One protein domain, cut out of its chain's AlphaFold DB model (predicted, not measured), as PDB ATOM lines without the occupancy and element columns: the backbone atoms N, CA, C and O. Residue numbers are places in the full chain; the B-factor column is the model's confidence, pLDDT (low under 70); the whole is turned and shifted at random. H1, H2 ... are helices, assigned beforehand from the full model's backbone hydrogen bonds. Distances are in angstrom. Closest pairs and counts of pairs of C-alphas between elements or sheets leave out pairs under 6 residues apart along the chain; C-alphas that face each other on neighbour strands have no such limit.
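This is residues 10 to 166 of the 263 residues of the protein "Hydrolase of alkaline phosphatase superfamily" of Vibrio maritimus (UniProt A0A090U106). Four long helices, H1, H2, H3 and H5, make an up-and-down bundle, each running against the one before it; they gather near the start of H1 and splay toward the other end, where H2 and H5 have free ends. Short H4 sits off the end of H3, and short H6 beside the start of H1. The printed part has 157 residues with six named helices, H1 to H6 in order, and no named strand: all helix. It is compact, with radius of gyration of the C-alphas 17.5 A and spans of 47 by 42 by 24 A.

H1, residues 10 to 33, is the hub. It touches H2, residues 41 to 69, at a steep tilt of 39 degrees, a hairpin; the closest C-alphas, of Ala 20 and Ala 56, are 4.4 A apart. H2 has a kink of 26 degrees near residue 62. H3, residues 74 to 102, touches H1 the same way at 11 degrees, a shallow tilt, closest at C-alphas 30 and 96, 5.9 A. The C-alphas of Tyr 102 and Val 110 are the closest of H3 and H4, residues 108 to 115: 8.0 A, close but not clearly touching. H5, residues 124 to 149, touches H3 at a steep 39 degrees, closest at C-alphas 82 and 141, 5.0 A; H2 and H5 are apart. H6, residues 157 to 166, only just touches H1, with 3 pairs of C-alphas within 8 A, the closest Glu 14 and Arg 160, 7.2 A. In H4 and H5 every O i to N i+4 pair is within hydrogen-bond range; in H1 15 of 20, in H2 and H3 24 of 25, in H6 4 of 6.

H1 begins at C-alpha 10 (199.468, 137.288, 166.389) and spans 36.4 A; H2 spans 42.3 A, H3 41.3 A and H5 37.6 A. H6 ends at C-alpha 166 (191.145, 139.626, 150.868).

The C-alphas of Pro 38 and Pro 73 are farthest apart, 52.0 A. The printed part has no cut and no long link. Residues 37 and 117 to 120 have pLDDT under 70.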
ATOM      1  N   SER A  10     199.900 138.341 167.311       87.19
ATOM      2  CA  SER A  10     199.468 137.288 166.389       87.19
ATOM      3  C   SER A  10     198.313 136.410 166.897       87.19
ATOM      4  O   SER A  10     197.489 136.076 166.051       87.19
ATOM      5  N   PRO A  11     198.196 136.040 168.189       89.25
ATOM      6  CA  PRO A  11     197.011 135.340 168.694       89.25
ATOM      7  C   PRO A  11     195.731 136.158 168.512       89.25
ATOM      8  O   PRO A  11     194.712 135.627 168.094       89.25
ATOM      9  N   TYR A  12     195.797 137.472 168.739       89.69
ATOM     10  CA  TYR A  12     194.641 138.350 168.577       89.69
ATOM     11  C   TYR A  12     194.280 138.550 167.105       89.69
ATOM     12  O   TYR A  12     193.107 138.610 166.773       89.69
ATOM     13  N   TYR A  13     195.267 138.628 166.208       91.56
ATOM     14  CA  TYR A  13     195.004 138.641 164.765       91.56
ATOM     15  C   TYR A  13     194.264 137.373 164.313       91.56
ATOM     16  O   TYR A  13     193.319 137.443 163.537       91.56
ATOM     17  N   GLU A  14     194.656 136.206 164.829       92.88
ATOM     18  CA  GLU A  14     193.955 134.946 164.549       92.88
ATOM     19  C   GLU A  14     192.548 134.924 165.165       92.88
ATOM     20  O   GLU A  14     191.612 134.427 164.538       92.88
ATOM     21  N   PHE A  15     192.377 135.530 166.340       94.19
ATOM     22  CA  PHE A  15     191.077 135.712 166.982       94.19
ATOM     23  C   PHE A  15     190.148 136.648 166.191       94.19
ATOM     24  O   PHE A  15     188.953 136.373 166.088       94.19
ATOM     25  N   TRP A  16     190.687 137.710 165.581       95.44
ATOM     26  CA  TRP A  16     189.946 138.570 164.653       95.44
ATOM     27  C   TRP A  16     189.462 137.788 163.435       95.44
ATOM     28  O   TRP A  16     188.274 137.828 163.134       95.44
ATOM     29  N   ILE A  17     190.351 137.023 162.788       96.75
ATOM     30  CA  ILE A  17     189.984 136.187 161.634       96.75
ATOM     31  C   ILE A  17     188.853 135.227 162.006       96.75
ATOM     32  O   ILE A  17     187.872 135.124 161.275       96.75
ATOM     33  N   LEU A  18     188.972 134.534 163.143       96.38
ATOM     34  CA  LEU A  18     187.943 133.606 163.610       96.38
ATOM     35  C   LEU A  18     186.586 134.305 163.761       96.38
ATOM     36  O   LEU A  18     185.592 133.838 163.212       96.38
ATOM     37  N   ASN A  19     186.552 135.436 164.467       97.31
ATOM     38  CA  ASN A  19     185.312 136.168 164.713       97.31
ATOM     39  C   ASN A  19     184.729 136.793 163.444       97.31
ATOM     40  O   ASN A  19     183.515 136.780 163.279       97.31
ATOM     41  N   ALA A  20     185.565 137.260 162.517       98.00
ATOM     42  CA  ALA A  20     185.121 137.743 161.215       98.00
ATOM     43  C   ALA A  20     184.450 136.637 160.387       98.00
ATOM     44  O   ALA A  20     183.407 136.866 159.778       98.00
ATOM     45  N   LEU A  21     185.013 135.424 160.386       97.75
ATOM     46  CA  LEU A  21     184.430 134.278 159.681       97.75
ATOM     47  C   LEU A  21     183.122 133.811 160.331       97.75
ATOM     48  O   LEU A  21     182.157 133.548 159.618       97.75
ATOM     49  N   LEU A  22     183.064 133.760 161.665       97.75
ATOM     50  CA  LEU A  22     181.830 133.447 162.395       97.75
ATOM     51  C   LEU A  22     180.745 134.502 162.141       97.75
ATOM     52  O   LEU A  22     179.608 134.143 161.850       97.75
ATOM     53  N   ALA A  23     181.096 135.789 162.185       98.19
ATOM     54  CA  ALA A  23     180.174 136.879 161.878       98.19
ATOM     55  C   ALA A  23     179.694 136.826 160.422       98.19
ATOM     56  O   ALA A  23     178.509 137.006 160.173       98.19
ATOM     57  N   THR A  24     180.572 136.498 159.467       98.25
ATOM     58  CA  THR A  24     180.193 136.284 158.058       98.25
ATOM     59  C   THR A  24     179.194 135.135 157.923       98.25
ATOM     60  O   THR A  24     178.196 135.274 157.223       98.25
ATOM     61  N   LEU A  25     179.425 134.018 158.621       97.62
ATOM     62  CA  LEU A  25     178.529 132.860 158.598       97.62
ATOM     63  C   LEU A  25     177.155 133.183 159.200       97.62
ATOM     64  O   LEU A  25     176.136 132.815 158.622       97.62
ATOM     65  N   ILE A  26     177.121 133.884 160.335       97.19
ATOM     66  CA  ILE A  26     175.865 134.327 160.957       97.19
ATOM     67  C   ILE A  26     175.165 135.344 160.047       97.19
ATOM     68  O   ILE A  26     173.984 135.188 159.756       97.19
ATOM     69  N   GLY A  27     175.890 136.343 159.542       96.88
ATOM     70  CA  GLY A  27     175.359 137.391 158.674       96.88
ATOM     71  C   GLY A  27     174.856 136.877 157.323       96.88
ATOM     72  O   GLY A  27     173.916 137.441 156.771       96.88
ATOM     73  N   ALA A  28     175.383 135.759 156.812       96.50
ATOM     74  CA  ALA A  28     174.843 135.112 155.613       96.50
ATOM     75  C   ALA A  28     173.349 134.773 155.757       96.50
ATOM     76  O   ALA A  28     172.618 134.758 154.768       96.50
ATOM     77  N   ARG A  29     172.872 134.572 156.994       95.44
ATOM     78  CA  ARG A  29     171.462 134.328 157.295       95.44
ATOM     79  C   ARG A  29     170.544 135.476 156.864       95.44
ATOM     80  O   ARG A  29     169.407 135.193 156.507       95.44
ATOM     81  N   PHE A  30     171.011 136.730 156.832       94.62
ATOM     82  CA  PHE A  30     170.201 137.851 156.333       94.62
ATOM     83  C   PHE A  30     169.734 137.621 154.892       94.62
ATOM     84  O   PHE A  30     168.597 137.932 154.552       94.62
ATOM     85  N   PHE A  31     170.573 136.998 154.065       92.31
ATOM     86  CA  PHE A  31     170.258 136.721 152.666       92.31
ATOM     87  C   PHE A  31     169.317 135.527 152.465       92.31
ATOM     88  O   PHE A  31     168.743 135.407 151.390       92.31
ATOM     89  N   LEU A  32     169.069 134.693 153.487       90.50
ATOM     90  CA  LEU A  32     167.978 133.700 153.434       90.50
ATOM     91  C   LEU A  32     166.599 134.362 153.390       90.50
ATOM     92  O   LEU A  32     165.609 133.730 153.044       90.50
ATOM     93  N   TYR A  33     166.538 135.630 153.785       87.50
ATOM     94  CA  TYR A  33     165.338 136.442 153.767       87.50
ATOM     95  C   TYR A  33     165.268 137.311 152.500       87.50
ATOM     96  O   TYR A  33     164.359 138.123 152.369       87.50
ATOM     97  N   PHE A  34     166.206 137.182 151.564       85.81
ATOM     98  CA  PHE A  34     166.143 137.919 150.307       85.81
ATOM     99  C   PHE A  34     164.959 137.416 149.446       85.81
ATOM    100  O   PHE A  34     164.655 136.227 149.506       85.81
ATOM    101  N   PRO A  35     164.261 138.278 148.678       80.19
ATOM    102  CA  PRO A  35     163.174 137.853 147.800       80.19
ATOM    103  C   PRO A  35     163.643 136.825 146.767       80.19
ATOM    104  O   PRO A  35     164.799 136.874 146.345       80.19
ATOM    105  N   ASP A  36     162.724 135.978 146.295       70.94
ATOM    106  CA  ASP A  36     162.943 134.999 145.217       70.94
ATOM    107  C   ASP A  36     163.083 135.682 143.842       70.94
ATOM    108  O   ASP A  36     162.329 135.441 142.899       70.94
ATOM    109  N   LEU A  37     164.039 136.599 143.731       69.31
ATOM    110  CA  LEU A  37     164.419 137.270 142.500       69.31
ATOM    111  C   LEU A  37     165.778 136.731 142.051       69.31
ATOM    112  O   LEU A  37     166.658 136.506 142.888       69.31
ATOM    113  N   PRO A  38     165.988 136.530 140.739       72.81
ATOM    114  CA  PRO A  38     167.292 136.125 140.245       72.81
ATOM    115  C   PRO A  38     168.308 137.213 140.594       72.81
ATOM    116  O   PRO A  38     168.140 138.375 140.219       72.81
ATOM    117  N   PHE A  39     169.362 136.833 141.315       76.56
ATOM    118  CA  PHE A  39     170.479 137.731 141.558       76.56
ATOM    119  C   PHE A  39     171.143 138.075 140.224       76.56
ATOM    120  O   PHE A  39     171.617 137.186 139.514       76.56
ATOM    121  N   ASP A  40     171.229 139.367 139.913       85.75
ATOM    122  CA  ASP A  40     172.153 139.822 138.878       85.75
ATOM    123  C   ASP A  40     173.604 139.520 139.303       85.75
ATOM    124  O   ASP A  40     173.933 139.518 140.495       85.75
ATOM    125  N   GLY A  41     174.500 139.286 138.341       90.81
ATOM    126  CA  GLY A  41     175.899 138.957 138.627       90.81
ATOM    127  C   GLY A  41     176.608 140.041 139.448       90.81
ATOM    128  O   GLY A  41     177.379 139.727 140.363       90.81
ATOM    129  N   LEU A  42     176.307 141.318 139.184       92.50
ATOM    130  CA  LEU A  42     176.876 142.433 139.939       92.50
ATOM    131  C   LEU A  42     176.263 142.537 141.340       92.50
ATOM    132  O   LEU A  42     176.987 142.772 142.309       92.50
ATOM    133  N   GLN A  43     174.955 142.306 141.463       92.44
ATOM    134  CA  GLN A  43     174.251 142.267 142.747       92.44
ATOM    135  C   GLN A  43     174.778 141.143 143.650       92.44
ATOM    136  O   GLN A  43     175.016 141.372 144.835       92.44
ATOM    137  N   PHE A  44     175.012 139.951 143.097       93.75
ATOM    138  CA  PHE A  44     175.589 138.824 143.831       93.75
ATOM    139  C   PHE A  44     177.018 139.124 144.286       93.75
ATOM    140  O   PHE A  44     177.358 138.935 145.455       93.75
ATOM    141  N   SER A  45     177.848 139.648 143.378       95.56
ATOM    142  CA  SER A  45     179.217 140.064 143.698       95.56
ATOM    143  C   SER A  45     179.231 141.099 144.824       95.56
ATOM    144  O   SER A  45     179.981 140.961 145.795       95.56
ATOM    145  N   PHE A  46     178.342 142.094 144.752       96.38
ATOM    146  CA  PHE A  46     178.173 143.080 145.809       96.38
ATOM    147  C   PHE A  46     177.736 142.440 147.129       96.38
ATOM    148  O   PHE A  46     178.364 142.707 148.147       96.38
ATOM    149  N   ALA A  47     176.732 141.562 147.134       95.69
ATOM    150  CA  ALA A  47     176.253 140.888 148.342       95.69
ATOM    151  C   ALA A  47     177.360 140.081 149.040       95.69
ATOM    152  O   ALA A  47     177.574 140.233 150.240       95.69
ATOM    153  N   VAL A  48     178.125 139.282 148.290       96.56
ATOM    154  CA  VAL A  48     179.211 138.460 148.851       96.56
ATOM    155  C   VAL A  48     180.363 139.329 149.361       96.56
ATOM    156  O   VAL A  48     180.848 139.126 150.479       96.56
ATOM    157  N   THR A  49     180.811 140.299 148.559       97.69
ATOM    158  CA  THR A  49     181.938 141.164 148.937       97.69
ATOM    159  C   THR A  49     181.581 142.075 150.106       97.69
ATOM    160  O   THR A  49     182.384 142.192 151.035       97.69
ATOM    161  N   SER A  50     180.382 142.667 150.116       97.38
ATOM    162  CA  SER A  50     179.899 143.518 151.212       97.38
ATOM    163  C   SER A  50     179.682 142.721 152.493       97.38
ATOM    164  O   SER A  50     180.170 143.148 153.533       97.38
ATOM    165  N   LEU A  51     179.070 141.531 152.433       97.81
ATOM    166  CA  LEU A  51     178.871 140.683 153.611       97.81
ATOM    167  C   LEU A  51     180.204 140.343 154.286       97.81
ATOM    168  O   LEU A  51     180.374 140.591 155.479       97.81
ATOM    169  N   PHE A  52     181.159 139.794 153.530       98.38
ATOM    170  CA  PHE A  52     182.445 139.394 154.099       98.38
ATOM    171  C   PHE A  52     183.238 140.598 154.626       98.38
ATOM    172  O   PHE A  52     183.716 140.568 155.762       98.38
ATOM    173  N   SER A  53     183.374 141.660 153.824       97.88
ATOM    174  CA  SER A  53     184.162 142.834 154.222       97.88
ATOM    175  C   SER A  53     183.548 143.565 155.413       97.88
ATOM    176  O   SER A  53     184.267 143.905 156.350       97.88
ATOM    177  N   HIS A  54     182.225 143.737 155.435       97.81
ATOM    178  CA  HIS A  54     181.533 144.418 156.524       97.81
ATOM    179  C   HIS A  54     181.577 143.616 157.826       97.81
ATOM    180  O   HIS A  54     181.928 144.159 158.871       97.81
ATOM    181  N   MET A  55     181.329 142.302 157.786       97.94
ATOM    182  CA  MET A  55     181.435 141.463 158.988       97.94
ATOM    183  C   MET A  55     182.873 141.407 159.522       97.94
ATOM    184  O   MET A  55     183.095 141.440 160.736       97.94
ATOM    185  N   ALA A  56     183.869 141.393 158.630       97.81
ATOM    186  CA  ALA A  56     185.271 141.502 159.016       97.81
ATOM    187  C   ALA A  56     185.615 142.876 159.620       97.81
ATOM    188  O   ALA A  56     186.385 142.926 160.584       97.81
ATOM    189  N   LEU A  57     185.029 143.965 159.109       97.38
ATOM    190  CA  LEU A  57     185.177 145.315 159.654       97.38
ATOM    191  C   LEU A  57     184.553 145.432 161.051       97.38
ATOM    192  O   LEU A  57     185.208 145.924 161.968       97.38
ATOM    193  N   LEU A  58     183.335 144.924 161.252       95.81
ATOM    194  CA  LEU A  58     182.695 144.901 162.571       95.81
ATOM    195  C   LEU A  58     183.533 144.098 163.576       95.81
ATOM    196  O   LEU A  58     183.814 144.576 164.674       95.81
ATOM    197  N   ALA A  59     184.027 142.920 163.183       96.06
ATOM    198  CA  ALA A  59     184.945 142.142 164.014       96.06
ATOM    199  C   ALA A  59     186.267 142.888 164.291       96.06
ATOM    200  O   ALA A  59     186.845 142.736 165.372       96.06
ATOM    201  N   LEU A  60     186.751 143.699 163.341       95.00
ATOM    202  CA  LEU A  60     187.973 144.493 163.497       95.00
ATOM    203  C   LEU A  60     187.804 145.564 164.576       95.00
ATOM    204  O   LEU A  60     188.716 145.750 165.377       95.00
ATOM    205  N   VAL A  61     186.643 146.223 164.651       91.62
ATOM    206  CA  VAL A  61     186.346 147.218 165.699       91.62
ATOM    207  C   VAL A  61     186.518 146.608 167.095       91.62
ATOM    208  O   VAL A  61     187.197 147.183 167.946       91.62
ATOM    209  N   PHE A  62     186.002 145.398 167.324       85.31
ATOM    210  CA  PHE A  62     186.191 144.697 168.601       85.31
ATOM    211  C   PHE A  62     187.635 144.226 168.815       85.31
ATOM    212  O   PHE A  62     188.138 144.226 169.941       85.31
ATOM    213  N   TRP A  63     188.343 143.870 167.744       86.38
ATOM    214  CA  TRP A  63     189.767 143.560 167.826       86.38
ATOM    215  C   TRP A  63     190.618 144.773 168.234       86.38
ATOM    216  O   TRP A  63     191.578 144.603 168.990       86.38
ATOM    217  N   LEU A  64     190.257 145.994 167.817       88.25
ATOM    218  CA  LEU A  64     190.938 147.222 168.251       88.25
ATOM    219  C   LEU A  64     190.825 147.428 169.769       88.25
ATOM    220  O   LEU A  64     191.801 147.828 170.402       88.25
ATOM    221  N   VAL A  65     189.696 147.061 170.384       82.75
ATOM    222  CA  VAL A  65     189.579 147.008 171.857       82.75
ATOM    223  C   VAL A  65     190.577 145.995 172.429       82.75
ATOM    224  O   VAL A  65     191.289 146.278 173.394       82.75
ATOM    225  N   GLY A  66     190.713 144.835 171.781       77.31
ATOM    226  CA  GLY A  66     191.719 143.826 172.113       77.31
ATOM    227  C   GLY A  66     193.163 144.321 172.059       77.31
ATOM    228  O   GLY A  66     193.962 143.906 172.900       77.31
ATOM    229  N   LEU A  67     193.504 145.238 171.147       83.00
ATOM    230  CA  LEU A  67     194.830 145.867 171.114       83.00
ATOM    231  C   LEU A  67     195.127 146.657 172.390       83.00
ATOM    232  O   LEU A  67     196.231 146.558 172.919       83.00
ATOM    233  N   VAL A  68     194.152 147.406 172.907       84.38
ATOM    234  CA  VAL A  68     194.317 148.195 174.140       84.38
ATOM    235  C   VAL A  68     194.452 147.268 175.351       84.38
ATOM    236  O   VAL A  68     195.333 147.436 176.192       84.38
ATOM    237  N   VAL A  69     193.628 146.220 175.399       83.06
ATOM    238  CA  VAL A  69     193.559 145.257 176.512       83.06
ATOM    239  C   VAL A  69     194.716 144.234 176.458       83.06
ATOM    240  O   VAL A  69     194.954 143.510 177.426       83.06
ATOM    241  N   CYS A  70     195.507 144.177 175.376       77.19
ATOM    242  CA  CYS A  70     196.543 143.149 175.186       77.19
ATOM    243  C   CYS A  70     197.677 143.181 176.231       77.19
ATOM    244  O   CYS A  70     198.371 142.169 176.415       77.19
ATOM    245  N   PHE A  71     197.849 144.320 176.910       79.69
ATOM    246  CA  PHE A  71     198.842 144.540 177.963       79.69
ATOM    247  C   PHE A  71     198.398 144.027 179.341       79.69
ATOM    248  O   PHE A  71     199.237 143.879 180.228       79.69
ATOM    249  N   LEU A  72     197.114 143.702 179.518       85.75
ATOM    250  CA  LEU A  72     196.593 143.162 180.772       85.75
ATOM    251  C   LEU A  72     197.033 141.701 181.006       85.75
ATOM    252  O   LEU A  72     197.398 140.982 180.064       85.75
ATOM    253  N   PRO A  73     196.975 141.211 182.259       86.81
ATOM    254  CA  PRO A  73     197.232 139.808 182.578       86.81
ATOM    255  C   PRO A  73     196.260 138.856 181.864       86.81
ATOM    256  O   PRO A  73     195.062 139.131 181.759       86.81
ATOM    257  N   SER A  74     196.743 137.680 181.439       84.25
ATOM    258  CA  SER A  74     195.923 136.689 180.711       84.25
ATOM    259  C   SER A  74     194.669 136.234 181.466       84.25
ATOM    260  O   SER A  74     193.672 135.918 180.826       84.25
ATOM    261  N   LYS A  75     194.689 136.246 182.805       86.00
ATOM    262  CA  LYS A  75     193.533 135.884 183.644       86.00
ATOM    263  C   LYS A  75     192.363 136.871 183.530       86.00
ATOM    264  O   LYS A  75     191.229 136.464 183.726       86.00
ATOM    265  N   ILE A  76     192.640 138.136 183.203       88.94
ATOM    266  CA  ILE A  76     191.641 139.214 183.122       88.94
ATOM    267  C   ILE A  76     191.243 139.461 181.666       88.94
ATOM    268  O   ILE A  76     190.064 139.539 181.337       88.94
ATOM    269  N   LYS A  77     192.223 139.518 180.757       89.25
ATOM    270  CA  LYS A  77     191.964 139.851 179.351       89.25
ATOM    271  C   LYS A  77     191.171 138.771 178.601       89.25
ATOM    272  O   LYS A  77     190.331 139.105 177.778       89.25
ATOM    273  N   ARG A  78     191.425 137.481 178.875       90.62
ATOM    274  CA  ARG A  78     190.746 136.361 178.201       90.62
ATOM    275  C   ARG A  78     189.231 136.372 178.451       90.62
ATOM    276  O   ARG A  78     188.518 136.341 177.452       90.62
ATOM    277  N   PRO A  79     188.738 136.482 179.707       92.50
ATOM    278  CA  PRO A  79     187.304 136.620 179.963       92.50
ATOM    279  C   PRO A  79     186.696 137.788 179.220       92.50
ATOM    280  O   PRO A  79     185.668 137.628 178.580       92.50
ATOM    281  N   ILE A  80     187.351 138.946 179.287       91.94
ATOM    282  CA  ILE A  80     186.831 140.183 178.714       91.94
ATOM    283  C   ILE A  80     186.687 140.047 177.198       91.94
ATOM    284  O   ILE A  80     185.613 140.301 176.663       91.94
ATOM    285  N   LEU A  81     187.731 139.595 176.500       92.81
ATOM    286  CA  LEU A  81     187.688 139.464 175.041       92.81
ATOM    287  C   LEU A  81     186.733 138.362 174.581       92.81
ATOM    288  O   LEU A  81     186.013 138.562 173.605       92.81
ATOM    289  N   ALA A  82     186.685 137.231 175.292       94.69
ATOM    290  CA  ALA A  82     185.724 136.172 175.002       94.69
ATOM    291  C   ALA A  82     184.279 136.647 175.224       94.69
ATOM    292  O   ALA A  82     183.413 136.365 174.398       94.69
ATOM    293  N   LEU A  83     184.025 137.404 176.295       94.88
ATOM    294  CA  LEU A  83     182.705 137.945 176.615       94.88
ATOM    295  C   LEU A  83     182.260 138.979 175.580       94.88
ATOM    296  O   LEU A  83     181.161 138.860 175.051       94.88
ATOM    297  N   ILE A  84     183.123 139.939 175.235       94.19
ATOM    298  CA  ILE A  84     182.836 140.953 174.208       94.19
ATOM    299  C   ILE A  84     182.515 140.282 172.867       94.19
ATOM    300  O   ILE A  84     181.495 140.595 172.260       94.19
ATOM    301  N   ALA A  85     183.343 139.328 172.425       95.38
ATOM    302  CA  ALA A  85     183.110 138.602 171.177       95.38
ATOM    303  C   ALA A  85     181.794 137.805 171.209       95.38
ATOM    304  O   ALA A  85     181.048 137.795 170.232       95.38
ATOM    305  N   THR A  86     181.480 137.175 172.344       96.81
ATOM    306  CA  THR A  86     180.230 136.422 172.528       96.81
ATOM    307  C   THR A  86     179.012 137.331 172.470       96.81
ATOM    308  O   THR A  86     178.054 137.005 171.778       96.81
ATOM    309  N   ILE A  87     179.052 138.477 173.153       95.44
ATOM    310  CA  ILE A  87     177.963 139.457 173.127       95.44
ATOM    311  C   ILE A  87     177.784 140.003 171.709       95.44
ATOM    312  O   ILE A  87     176.656 140.071 171.236       95.44
ATOM    313  N   ALA A  88     178.871 140.329 171.005       95.56
ATOM    314  CA  ALA A  88     178.805 140.835 169.636       95.56
ATOM    315  C   ALA A  88     178.187 139.817 168.659       95.56
ATOM    316  O   ALA A  88     177.267 140.157 167.917       95.56
ATOM    317  N   LEU A  89     178.642 138.557 168.681       96.75
ATOM    318  CA  LEU A  89     178.074 137.495 167.840       96.75
ATOM    319  C   LEU A  89     176.642 137.135 168.252       96.75
ATOM    320  O   LEU A  89     175.812 136.853 167.393       96.75
ATOM    321  N   GLY A  90     176.346 137.161 169.552       95.06
ATOM    322  CA  GLY A  90     175.005 136.948 170.086       95.06
ATOM    323  C   GLY A  90     174.032 138.028 169.626       95.06
ATOM    324  O   GLY A  90     172.949 137.707 169.147       95.06
ATOM    325  N   PHE A  91     174.441 139.295 169.695       94.00
ATOM    326  CA  PHE A  91     173.660 140.422 169.191       94.00
ATOM    327  C   PHE A  91     173.413 140.295 167.687       94.00
ATOM    328  O   PHE A  91     172.272 140.404 167.254       94.00
ATOM    329  N   LEU A  92     174.454 139.979 166.907       96.06
ATOM    330  CA  LEU A  92     174.321 139.728 165.471       96.06
ATOM    331  C   LEU A  92     173.333 138.587 165.187       96.06
ATOM    332  O   LEU A  92     172.480 138.715 164.318       96.06
ATOM    333  N   PHE A  93     173.410 137.483 165.933       94.50
ATOM    334  CA  PHE A  93     172.495 136.356 165.771       94.50
ATOM    335  C   PHE A  93     171.044 136.730 166.099       94.50
ATOM    336  O   PHE A  93     170.149 136.436 165.307       94.50
ATOM    337  N   VAL A  94     170.802 137.417 167.219       91.44
ATOM    338  CA  VAL A  94     169.460 137.910 167.577       91.44
ATOM    339  C   VAL A  94     168.937 138.868 166.506       91.44
ATOM    340  O   VAL A  94     167.779 138.755 166.108       91.44
ATOM    341  N   ASP A  95     169.794 139.740 165.972       93.62
ATOM    342  CA  ASP A  95     169.443 140.633 164.870       93.62
ATOM    343  C   ASP A  95     168.982 139.861 163.630       93.62
ATOM    344  O   ASP A  95     167.951 140.195 163.053       93.62
ATOM    345  N   THR A  96     169.647 138.755 163.269       93.50
ATOM    346  CA  THR A  96     169.180 137.908 162.153       93.50
ATOM    347  C   THR A  96     167.795 137.302 162.390       93.50
ATOM    348  O   THR A  96     167.036 137.116 161.439       93.50
ATOM    349  N   MET A  97     167.447 136.981 163.642       89.00
ATOM    350  CA  MET A  97     166.128 136.437 163.977       89.00
ATOM    351  C   MET A  97     165.053 137.513 163.861       89.00
ATOM    352  O   MET A  97     164.020 137.287 163.234       89.00
ATOM    353  N   VAL A  98     165.317 138.688 164.432       88.81
ATOM    354  CA  VAL A  98     164.419 139.847 164.378       88.81
ATOM    355  C   VAL A  98     164.220 140.304 162.936       88.81
ATOM    356  O   VAL A  98     163.081 140.482 162.502       88.81
ATOM    357  N   PHE A  99     165.297 140.388 162.157       90.62
ATOM    358  CA  PHE A  99     165.227 140.707 160.737       90.62
ATOM    359  C   PHE A  99     164.359 139.703 159.970       90.62
ATOM    360  O   PHE A  99     163.581 140.108 159.112       90.62
ATOM    361  N   GLY A 100     164.413 138.412 160.310       88.44
ATOM    362  CA  GLY A 100     163.565 137.395 159.686       88.44
ATOM    363  C   GLY A 100     162.061 137.657 159.834       88.44
ATOM    364  O   GLY A 100     161.309 137.426 158.885       88.44
ATOM    365  N   PHE A 101     161.632 138.179 160.987       83.38
ATOM    366  CA  PHE A 101     160.227 138.509 161.253       83.38
ATOM    367  C   PHE A 101     159.827 139.878 160.703       83.38
ATOM    368  O   PHE A 101     158.794 139.998 160.050       83.38
ATOM    369  N   TYR A 102     160.641 140.904 160.955       83.69
ATOM    370  CA  TYR A 102     160.233 142.297 160.752       83.69
ATOM    371  C   TYR A 102     160.846 142.954 159.519       83.69
ATOM    372  O   TYR A 102     160.392 144.022 159.128       83.69
ATOM    373  N   ARG A 103     161.884 142.360 158.917       87.06
ATOM    374  CA  ARG A 103     162.700 142.983 157.850       87.06
ATOM    375  C   ARG A 103     163.366 144.295 158.267       87.06
ATOM    376  O   ARG A 103     163.836 145.056 157.430       87.06
ATOM    377  N   PHE A 104     163.449 144.516 159.576       88.81
ATOM    378  CA  PHE A 104     164.170 145.607 160.205       88.81
ATOM    379  C   PHE A 104     165.256 145.035 161.104       88.81
ATOM    380  O   PHE A 104     165.031 144.063 161.827       88.81
ATOM    381  N   HIS A 105     166.419 145.678 161.081       92.12
ATOM    382  CA  HIS A 105     167.457 145.451 162.077       92.12
ATOM    383  C   HIS A 105     167.030 146.007 163.441       92.12
ATOM    384  O   HIS A 105     166.200 146.922 163.532       92.12
ATOM    385  N   LEU A 106     167.632 145.472 164.498       88.44
ATOM    386  CA  LEU A 106     167.443 145.874 165.882       88.44
ATOM    387  C   LEU A 106     167.606 147.389 166.035       88.44
ATOM    388  O   LEU A 106     168.676 147.964 165.842       88.44
ATOM    389  N   ASN A 107     166.511 148.021 166.434       88.50
ATOM    390  CA  ASN A 107     166.427 149.418 166.819       88.50
ATOM    391  C   ASN A 107     165.460 149.540 168.006       88.50
ATOM    392  O   ASN A 107     164.798 148.569 168.377       88.50
ATOM    393  N   TYR A 108     165.387 150.720 168.619       86.56
ATOM    394  CA  TYR A 108     164.561 150.922 169.811       86.56
ATOM    395  C   TYR A 108     163.069 150.570 169.593       86.56
ATOM    396  O   TYR A 108     162.550 149.775 170.379       86.56
ATOM    397  N   PRO A 109     162.388 151.049 168.528       84.75
ATOM    398  CA  PRO A 109     161.011 150.635 168.222       84.75
ATOM    399  C   PRO A 109     160.814 149.126 168.026       84.75
ATOM    400  O   PRO A 109     159.866 148.545 168.544       84.75
ATOM    401  N   VAL A 110     161.707 148.460 167.296       84.31
ATOM    402  CA  VAL A 110     161.592 147.012 167.060       84.31
ATOM    403  C   VAL A 110     161.804 146.238 168.360       84.31
ATOM    404  O   VAL A 110     161.104 145.265 168.629       84.31
ATOM    405  N   LEU A 111     162.725 146.694 169.212       82.50
ATOM    406  CA  LEU A 111     162.963 146.081 170.515       82.50
ATOM    407  C   LEU A 111     161.745 146.217 171.438       82.50
ATOM    408  O   LEU A 111     161.413 145.258 172.130       82.50
ATOM    409  N   SER A 112     161.057 147.364 171.441       83.56
ATOM    410  CA  SER A 112     159.842 147.531 172.247       83.56
ATOM    411  C   SER A 112     158.697 146.641 171.753       83.56
ATOM    412  O   SER A 112     157.978 146.064 172.569       83.56
ATOM    413  N   MET A 113     158.569 146.439 170.439       80.94
ATOM    414  CA  MET A 113     157.612 145.488 169.856       80.94
ATOM    415  C   MET A 113     157.929 144.035 170.234       80.94
ATOM    416  O   MET A 113     157.038 143.289 170.635       80.94
ATOM    417  N   VAL A 114     159.204 143.641 170.167       77.88
ATOM    418  CA  VAL A 114     159.655 142.295 170.556       77.88
ATOM    419  C   VAL A 114     159.436 142.040 172.049       77.88
ATOM    420  O   VAL A 114     158.936 140.985 172.425       77.88
ATOM    421  N   MET A 115     159.776 143.007 172.905       78.38
ATOM    422  CA  MET A 115     159.658 142.870 174.363       78.38
ATOM    423  C   MET A 115     158.212 142.943 174.862       78.38
ATOM    424  O   MET A 115     157.900 142.377 175.905       78.38
ATOM    425  N   SER A 116     157.329 143.630 174.134       77.75
ATOM    426  CA  SER A 116     155.902 143.704 174.474       77.75
ATOM    427  C   SER A 116     155.107 142.468 174.051       77.75
ATOM    428  O   SER A 116     153.938 142.366 174.411       77.75
ATOM    429  N   GLY A 117     155.709 141.539 173.294       69.50
ATOM    430  CA  GLY A 117     155.046 140.314 172.836       69.50
ATOM    431  C   GLY A 117     153.893 140.551 171.856       69.50
ATOM    432  O   GLY A 117     153.121 139.639 171.593       69.50
ATOM    433  N   GLN A 118     153.760 141.758 171.298       65.75
ATOM    434  CA  GLN A 118     152.590 142.134 170.493       65.75
ATOM    435  C   GLN A 118     152.481 141.382 169.158       65.75
ATOM    436  O   GLN A 118     151.386 141.276 168.614       65.75
ATOM    437  N   ILE A 119     153.605 140.907 168.608       65.50
ATOM    438  CA  ILE A 119     153.662 140.326 167.254       65.50
ATOM    439  C   ILE A 119     154.222 138.895 167.265       65.50
ATOM    440  O   ILE A 119     153.714 138.040 166.544       65.50
ATOM    441  N   VAL A 120     155.247 138.610 168.079       68.56
ATOM    442  CA  VAL A 120     155.851 137.272 168.199       68.56
ATOM    443  C   VAL A 120     156.076 136.943 169.670       68.56
ATOM    444  O   VAL A 120     156.833 137.633 170.351       68.56
ATOM    445  N   GLU A 121     155.466 135.857 170.142       74.44
ATOM    446  CA  GLU A 121     155.762 135.276 171.451       74.44
ATOM    447  C   GLU A 121     156.841 134.197 171.317       74.44
ATOM    448  O   GLU A 121     156.710 133.245 170.542       74.44
ATOM    449  N   PHE A 122     157.929 134.336 172.077       76.88
ATOM    450  CA  PHE A 122     158.994 133.338 172.099       76.88
ATOM    451  C   PHE A 122     158.720 132.287 173.177       76.88
ATOM    452  O   PHE A 122     158.582 132.647 174.350       76.88
ATOM    453  N   PRO A 123     158.706 130.987 172.831       85.44
ATOM    454  CA  PRO A 123     158.556 129.942 173.832       85.44
ATOM    455  C   PRO A 123     159.753 129.955 174.790       85.44
ATOM    456  O   PRO A 123     160.869 130.317 174.412       85.44
ATOM    457  N   TRP A 124     159.559 129.480 176.024       84.50
ATOM    458  CA  TRP A 124     160.643 129.361 177.011       84.50
ATOM    459  C   TRP A 124     161.868 128.595 176.476       84.50
ATOM    460  O   TRP A 124     163.012 128.930 176.782       84.50
ATOM    461  N   SER A 125     161.642 127.606 175.606       88.25
ATOM    462  CA  SER A 125     162.704 126.856 174.929       88.25
ATOM    463  C   SER A 125     163.622 127.733 174.069       88.25
ATOM    464  O   SER A 125     164.815 127.448 173.990       88.25
ATOM    465  N   ALA A 126     163.117 128.819 173.474       86.06
ATOM    466  CA  ALA A 126     163.927 129.755 172.696       86.06
ATOM    467  C   ALA A 126     164.898 130.540 173.592       86.06
ATOM    468  O   ALA A 126     166.071 130.683 173.247       86.06
ATOM    469  N   TRP A 127     164.446 130.975 174.772       85.81
ATOM    470  CA  TRP A 127     165.299 131.632 175.766       85.81
ATOM    471  C   TRP A 127     166.370 130.688 176.310       85.81
ATOM    472  O   TRP A 127     167.540 131.064 176.396       85.81
ATOM    473  N   LEU A 128     166.000 129.437 176.599       91.69
ATOM    474  CA  LEU A 128     166.958 128.411 177.006       91.69
ATOM    475  C   LEU A 128     168.007 128.163 175.912       91.69
ATOM    476  O   LEU A 128     169.203 128.130 176.203       91.69
ATOM    477  N   MET A 129     167.580 128.042 174.652       89.50
ATOM    478  CA  MET A 129     168.478 127.860 173.509       89.50
ATOM    479  C   MET A 129     169.423 129.053 173.332       89.50
ATOM    480  O   MET A 129     170.604 128.849 173.056       89.50
ATOM    481  N   LEU A 130     168.943 130.284 173.539       89.50
ATOM    482  CA  LEU A 130     169.778 131.483 173.503       89.50
ATOM    483  C   LEU A 130     170.847 131.448 174.602       89.50
ATOM    484  O   LEU A 130     172.024 131.641 174.306       89.50
ATOM    485  N   VAL A 131     170.472 131.153 175.851       92.69
ATOM    486  CA  VAL A 131     171.419 131.092 176.981       92.69
ATOM    487  C   VAL A 131     172.458 129.985 176.780       92.69
ATOM    488  O   VAL A 131     173.657 130.231 176.930       92.69
ATOM    489  N   VAL A 132     172.027 128.784 176.385       94.75
ATOM    490  CA  VAL A 132     172.930 127.656 176.091       94.75
ATOM    491  C   VAL A 132     173.833 127.974 174.898       94.75
ATOM    492  O   VAL A 132     175.032 127.684 174.934       94.75
ATOM    493  N   GLY A 133     173.290 128.613 173.860       94.44
ATOM    494  CA  GLY A 133     174.038 129.067 172.691       94.44
ATOM    495  C   GLY A 133     175.117 130.083 173.060       94.44
ATOM    496  O   GLY A 133     176.280 129.886 172.711       94.44
ATOM    497  N   LEU A 134     174.773 131.115 173.838       96.12
ATOM    498  CA  LEU A 134     175.729 132.110 174.337       96.12
ATOM    499  C   LEU A 134     176.809 131.466 175.213       96.12
ATOM    500  O   LEU A 134     177.989 131.760 175.031       96.12
ATOM    501  N   GLY A 135     176.437 130.548 176.110       96.81
ATOM    502  CA  GLY A 135     177.397 129.794 176.922       96.81
ATOM    503  C   GLY A 135     178.359 128.957 176.071       96.81
ATOM    504  O   GLY A 135     179.568 128.952 176.314       96.81
ATOM    505  N   SER A 136     177.844 128.312 175.022       96.44
ATOM    506  CA  SER A 136     178.638 127.505 174.085       96.44
ATOM    507  C   SER A 136     179.597 128.363 173.258       96.44
ATOM    508  O   SER A 136     180.774 128.022 173.122       96.44
ATOM    509  N   VAL A 137     179.126 129.508 172.751       96.88
ATOM    510  CA  VAL A 137     179.966 130.481 172.035       96.88
ATOM    511  C   VAL A 137     181.032 131.040 172.972       96.88
ATOM    512  O   VAL A 137     182.200 131.056 172.595       96.88
ATOM    513  N   PHE A 138     180.691 131.406 174.207       97.62
ATOM    514  CA  PHE A 138     181.672 131.876 175.185       97.62
ATOM    515  C   PHE A 138     182.765 130.841 175.457       97.62
ATOM    516  O   PHE A 138     183.955 131.171 175.412       97.62
ATOM    517  N   ALA A 139     182.382 129.581 175.680       96.94
ATOM    518  CA  ALA A 139     183.330 128.490 175.879       96.94
ATOM    519  C   ALA A 139     184.255 128.316 174.662       96.94
ATOM    520  O   ALA A 139     185.472 128.191 174.832       96.94
ATOM    521  N   LEU A 140     183.706 128.384 173.442       96.50
ATOM    522  CA  LEU A 140     184.475 128.331 172.197       96.50
ATOM    523  C   LEU A 140     185.464 129.500 172.086       96.50
ATOM    524  O   LEU A 140     186.639 129.274 171.797       96.50
ATOM    525  N   GLN A 141     185.015 130.733 172.338       96.00
ATOM    526  CA  GLN A 141     185.844 131.941 172.261       96.00
ATOM    527  C   GLN A 141     186.986 131.893 173.280       96.00
ATOM    528  O   GLN A 141     188.148 132.134 172.937       96.00
ATOM    529  N   TRP A 142     186.674 131.521 174.525       95.12
ATOM    530  CA  TRP A 142     187.661 131.365 175.588       95.12
ATOM    531  C   TRP A 142     188.698 130.293 175.247       95.12
ATOM    532  O   TRP A 142     189.908 130.525 175.360       95.12
ATOM    533  N   TRP A 143     188.232 129.116 174.820       95.56
ATOM    534  CA  TRP A 143     189.091 128.001 174.434       95.56
ATOM    535  C   TRP A 143     189.998 128.378 173.259       95.56
ATOM    536  O   TRP A 143     191.215 128.201 173.351       95.56
ATOM    537  N   ALA A 144     189.432 128.952 172.194       94.38
ATOM    538  CA  ALA A 144     190.167 129.336 170.993       94.38
ATOM    539  C   ALA A 144     191.251 130.366 171.323       94.38
ATOM    540  O   ALA A 144     192.420 130.147 171.000       94.38
ATOM    541  N   LEU A 145     190.901 131.437 172.045       92.88
ATOM    542  CA  LEU A 145     191.856 132.467 172.452       92.88
ATOM    543  C   LEU A 145     192.972 131.888 173.334       92.88
ATOM    544  O   LEU A 145     194.151 132.167 173.112       92.88
ATOM    545  N   GLY A 146     192.627 131.033 174.303       92.44
ATOM    546  CA  GLY A 146     193.607 130.365 175.158       92.44
ATOM    547  C   GLY A 146     194.578 129.484 174.367       92.44
ATOM    548  O   GLY A 146     195.792 129.548 174.583       92.44
ATOM    549  N   LYS A 147     194.067 128.695 173.417       92.75
ATOM    550  CA  LYS A 147     194.886 127.812 172.579       92.75
ATOM    551  C   LYS A 147     195.742 128.581 171.567       92.75
ATOM    552  O   LYS A 147     196.872 128.145 171.323       92.75
ATOM    553  N   MET A 148     195.259 129.714 171.050       92.06
ATOM    554  CA  MET A 148     196.016 130.645 170.199       92.06
ATOM    555  C   MET A 148     197.146 131.333 170.968       92.06
ATOM    556  O   MET A 148     198.266 131.425 170.464       92.06
ATOM    557  N   GLU A 149     196.899 131.774 172.206       89.44
ATOM    558  CA  GLU A 149     197.941 132.348 173.069       89.44
ATOM    559  C   GLU A 149     199.040 131.333 173.398       89.44
ATOM    560  O   GLU A 149     200.221 131.680 173.385       89.44
ATOM    561  N   LEU A 150     198.659 130.076 173.641       89.56
ATOM    562  CA  LEU A 150     199.586 128.964 173.872       89.56
ATOM    563  C   LEU A 150     200.232 128.430 172.584       89.56
ATOM    564  O   LEU A 150     201.031 127.502 172.653       89.56
ATOM    565  N   ARG A 151     199.869 128.960 171.405       86.19
ATOM    566  CA  ARG A 151     200.306 128.477 170.078       86.19
ATOM    567  C   ARG A 151     199.976 127.010 169.769       86.19
ATOM    568  O   ARG A 151     200.437 126.483 168.764       86.19
ATOM    569  N   SER A 152     199.147 126.378 170.593       85.38
ATOM    570  CA  SER A 152     198.674 124.998 170.426       85.38
ATOM    571  C   SER A 152     197.554 124.856 169.389       85.38
ATOM    572  O   SER A 152     197.379 123.789 168.812       85.38
ATOM    573  N   PHE A 153     196.813 125.934 169.132       87.50
ATOM    574  CA  PHE A 153     195.876 126.053 168.018       87.50
ATOM    575  C   PHE A 153     196.275 127.287 167.226       87.50
ATOM    576  O   PHE A 153     196.389 128.369 167.798       87.50
ATOM    577  N   THR A 154     196.518 127.131 165.930       88.31
ATOM    578  CA  THR A 154     196.781 128.269 165.049       88.31
ATOM    579  C   THR A 154     196.049 128.080 163.741       88.31
ATOM    580  O   THR A 154     195.944 126.963 163.228       88.31
ATOM    581  N   LEU A 155     195.546 129.179 163.189       89.75
ATOM    582  CA  LEU A 155     194.949 129.146 161.858       89.75
ATOM    583  C   LEU A 155     196.015 128.821 160.803       89.75
ATOM    584  O   LEU A 155     197.198 129.151 160.960       89.75
ATOM    585  N   THR A 156     195.592 128.204 159.694       91.56
ATOM    586  CA  THR A 156     196.517 127.808 158.626       91.56
ATOM    587  C   THR A 156     197.335 129.006 158.137       91.56
ATOM    588  O   THR A 156     196.840 130.130 157.998       91.56
ATOM    589  N   LYS A 157     198.620 128.771 157.836       89.69
ATOM    590  CA  LYS A 157     199.526 129.828 157.352       89.69
ATOM    591  C   LYS A 157     198.971 130.529 156.106       89.69
ATOM    592  O   LYS A 157     199.178 131.730 155.959       89.69
ATOM    593  N   LYS A 158     198.270 129.793 155.230       93.44
ATOM    594  CA  LYS A 158     197.619 130.334 154.029       93.44
ATOM    595  C   LYS A 158     196.514 131.323 154.400       93.44
ATOM    596  O   LYS A 158     196.583 132.467 153.962       93.44
ATOM    597  N   LEU A 159     195.570 130.929 155.260       93.44
ATOM    598  CA  LEU A 159     194.468 131.800 155.682       93.44
ATOM    599  C   LEU A 159     194.989 133.084 156.331       93.44
ATOM    600  O   LEU A 159     194.611 134.176 155.927       93.44
ATOM    601  N   ARG A 160     195.947 132.973 157.257       92.81
ATOM    602  CA  ARG A 160     196.543 134.139 157.932       92.81
ATOM    603  C   ARG A 160     197.189 135.138 156.972       92.81
ATOM    604  O   ARG A 160     197.157 136.332 157.250       92.81
ATOM    605  N   LYS A 161     197.802 134.654 155.886       93.81
ATOM    606  CA  LYS A 161     198.448 135.496 154.868       93.81
ATOM    607  C   LYS A 161     197.440 136.134 153.912       93.81
ATOM    608  O   LYS A 161     197.639 137.275 153.525       93.81
ATOM    609  N   VAL A 162     196.398 135.397 153.529       96.69
ATOM    610  CA  VAL A 162     195.428 135.826 152.507       96.69
ATOM    611  C   VAL A 162     194.306 136.682 153.095       96.69
ATOM    612  O   VAL A 162     193.784 137.538 152.393       96.69
ATOM    613  N   PHE A 163     193.961 136.499 154.373       97.31
ATOM    614  CA  PHE A 163     192.795 137.142 154.979       97.31
ATOM    615  C   PHE A 163     192.831 138.671 154.897       97.31
ATOM    616  O   PHE A 163     191.877 139.265 154.414       97.31
ATOM    617  N   PHE A 164     193.922 139.312 155.325       96.44
ATOM    618  CA  PHE A 164     194.003 140.774 155.313       96.44
ATOM    619  C   PHE A 164     193.952 141.364 153.885       96.44
ATOM    620  O   PHE A 164     193.121 142.238 153.656       96.44
ATOM    621  N   PRO A 165     194.729 140.871 152.894       97.88
ATOM    622  CA  PRO A 165     194.558 141.284 151.498       97.88
ATOM    623  C   PRO A 165     193.143 141.062 150.957       97.88
ATOM    624  O   PRO A 165     192.617 141.929 150.268       97.88
ATOM    625  N   LEU A 166     192.512 139.930 151.289       98.12
ATOM    626  CA  LEU A 166     191.145 139.626 150.868       98.12
ATOM    627  C   LEU A 166     190.136 140.600 151.489       98.12
ATOM    628  O   LEU A 166     189.261 141.093 150.785       98.12
TER     629      LEU A 166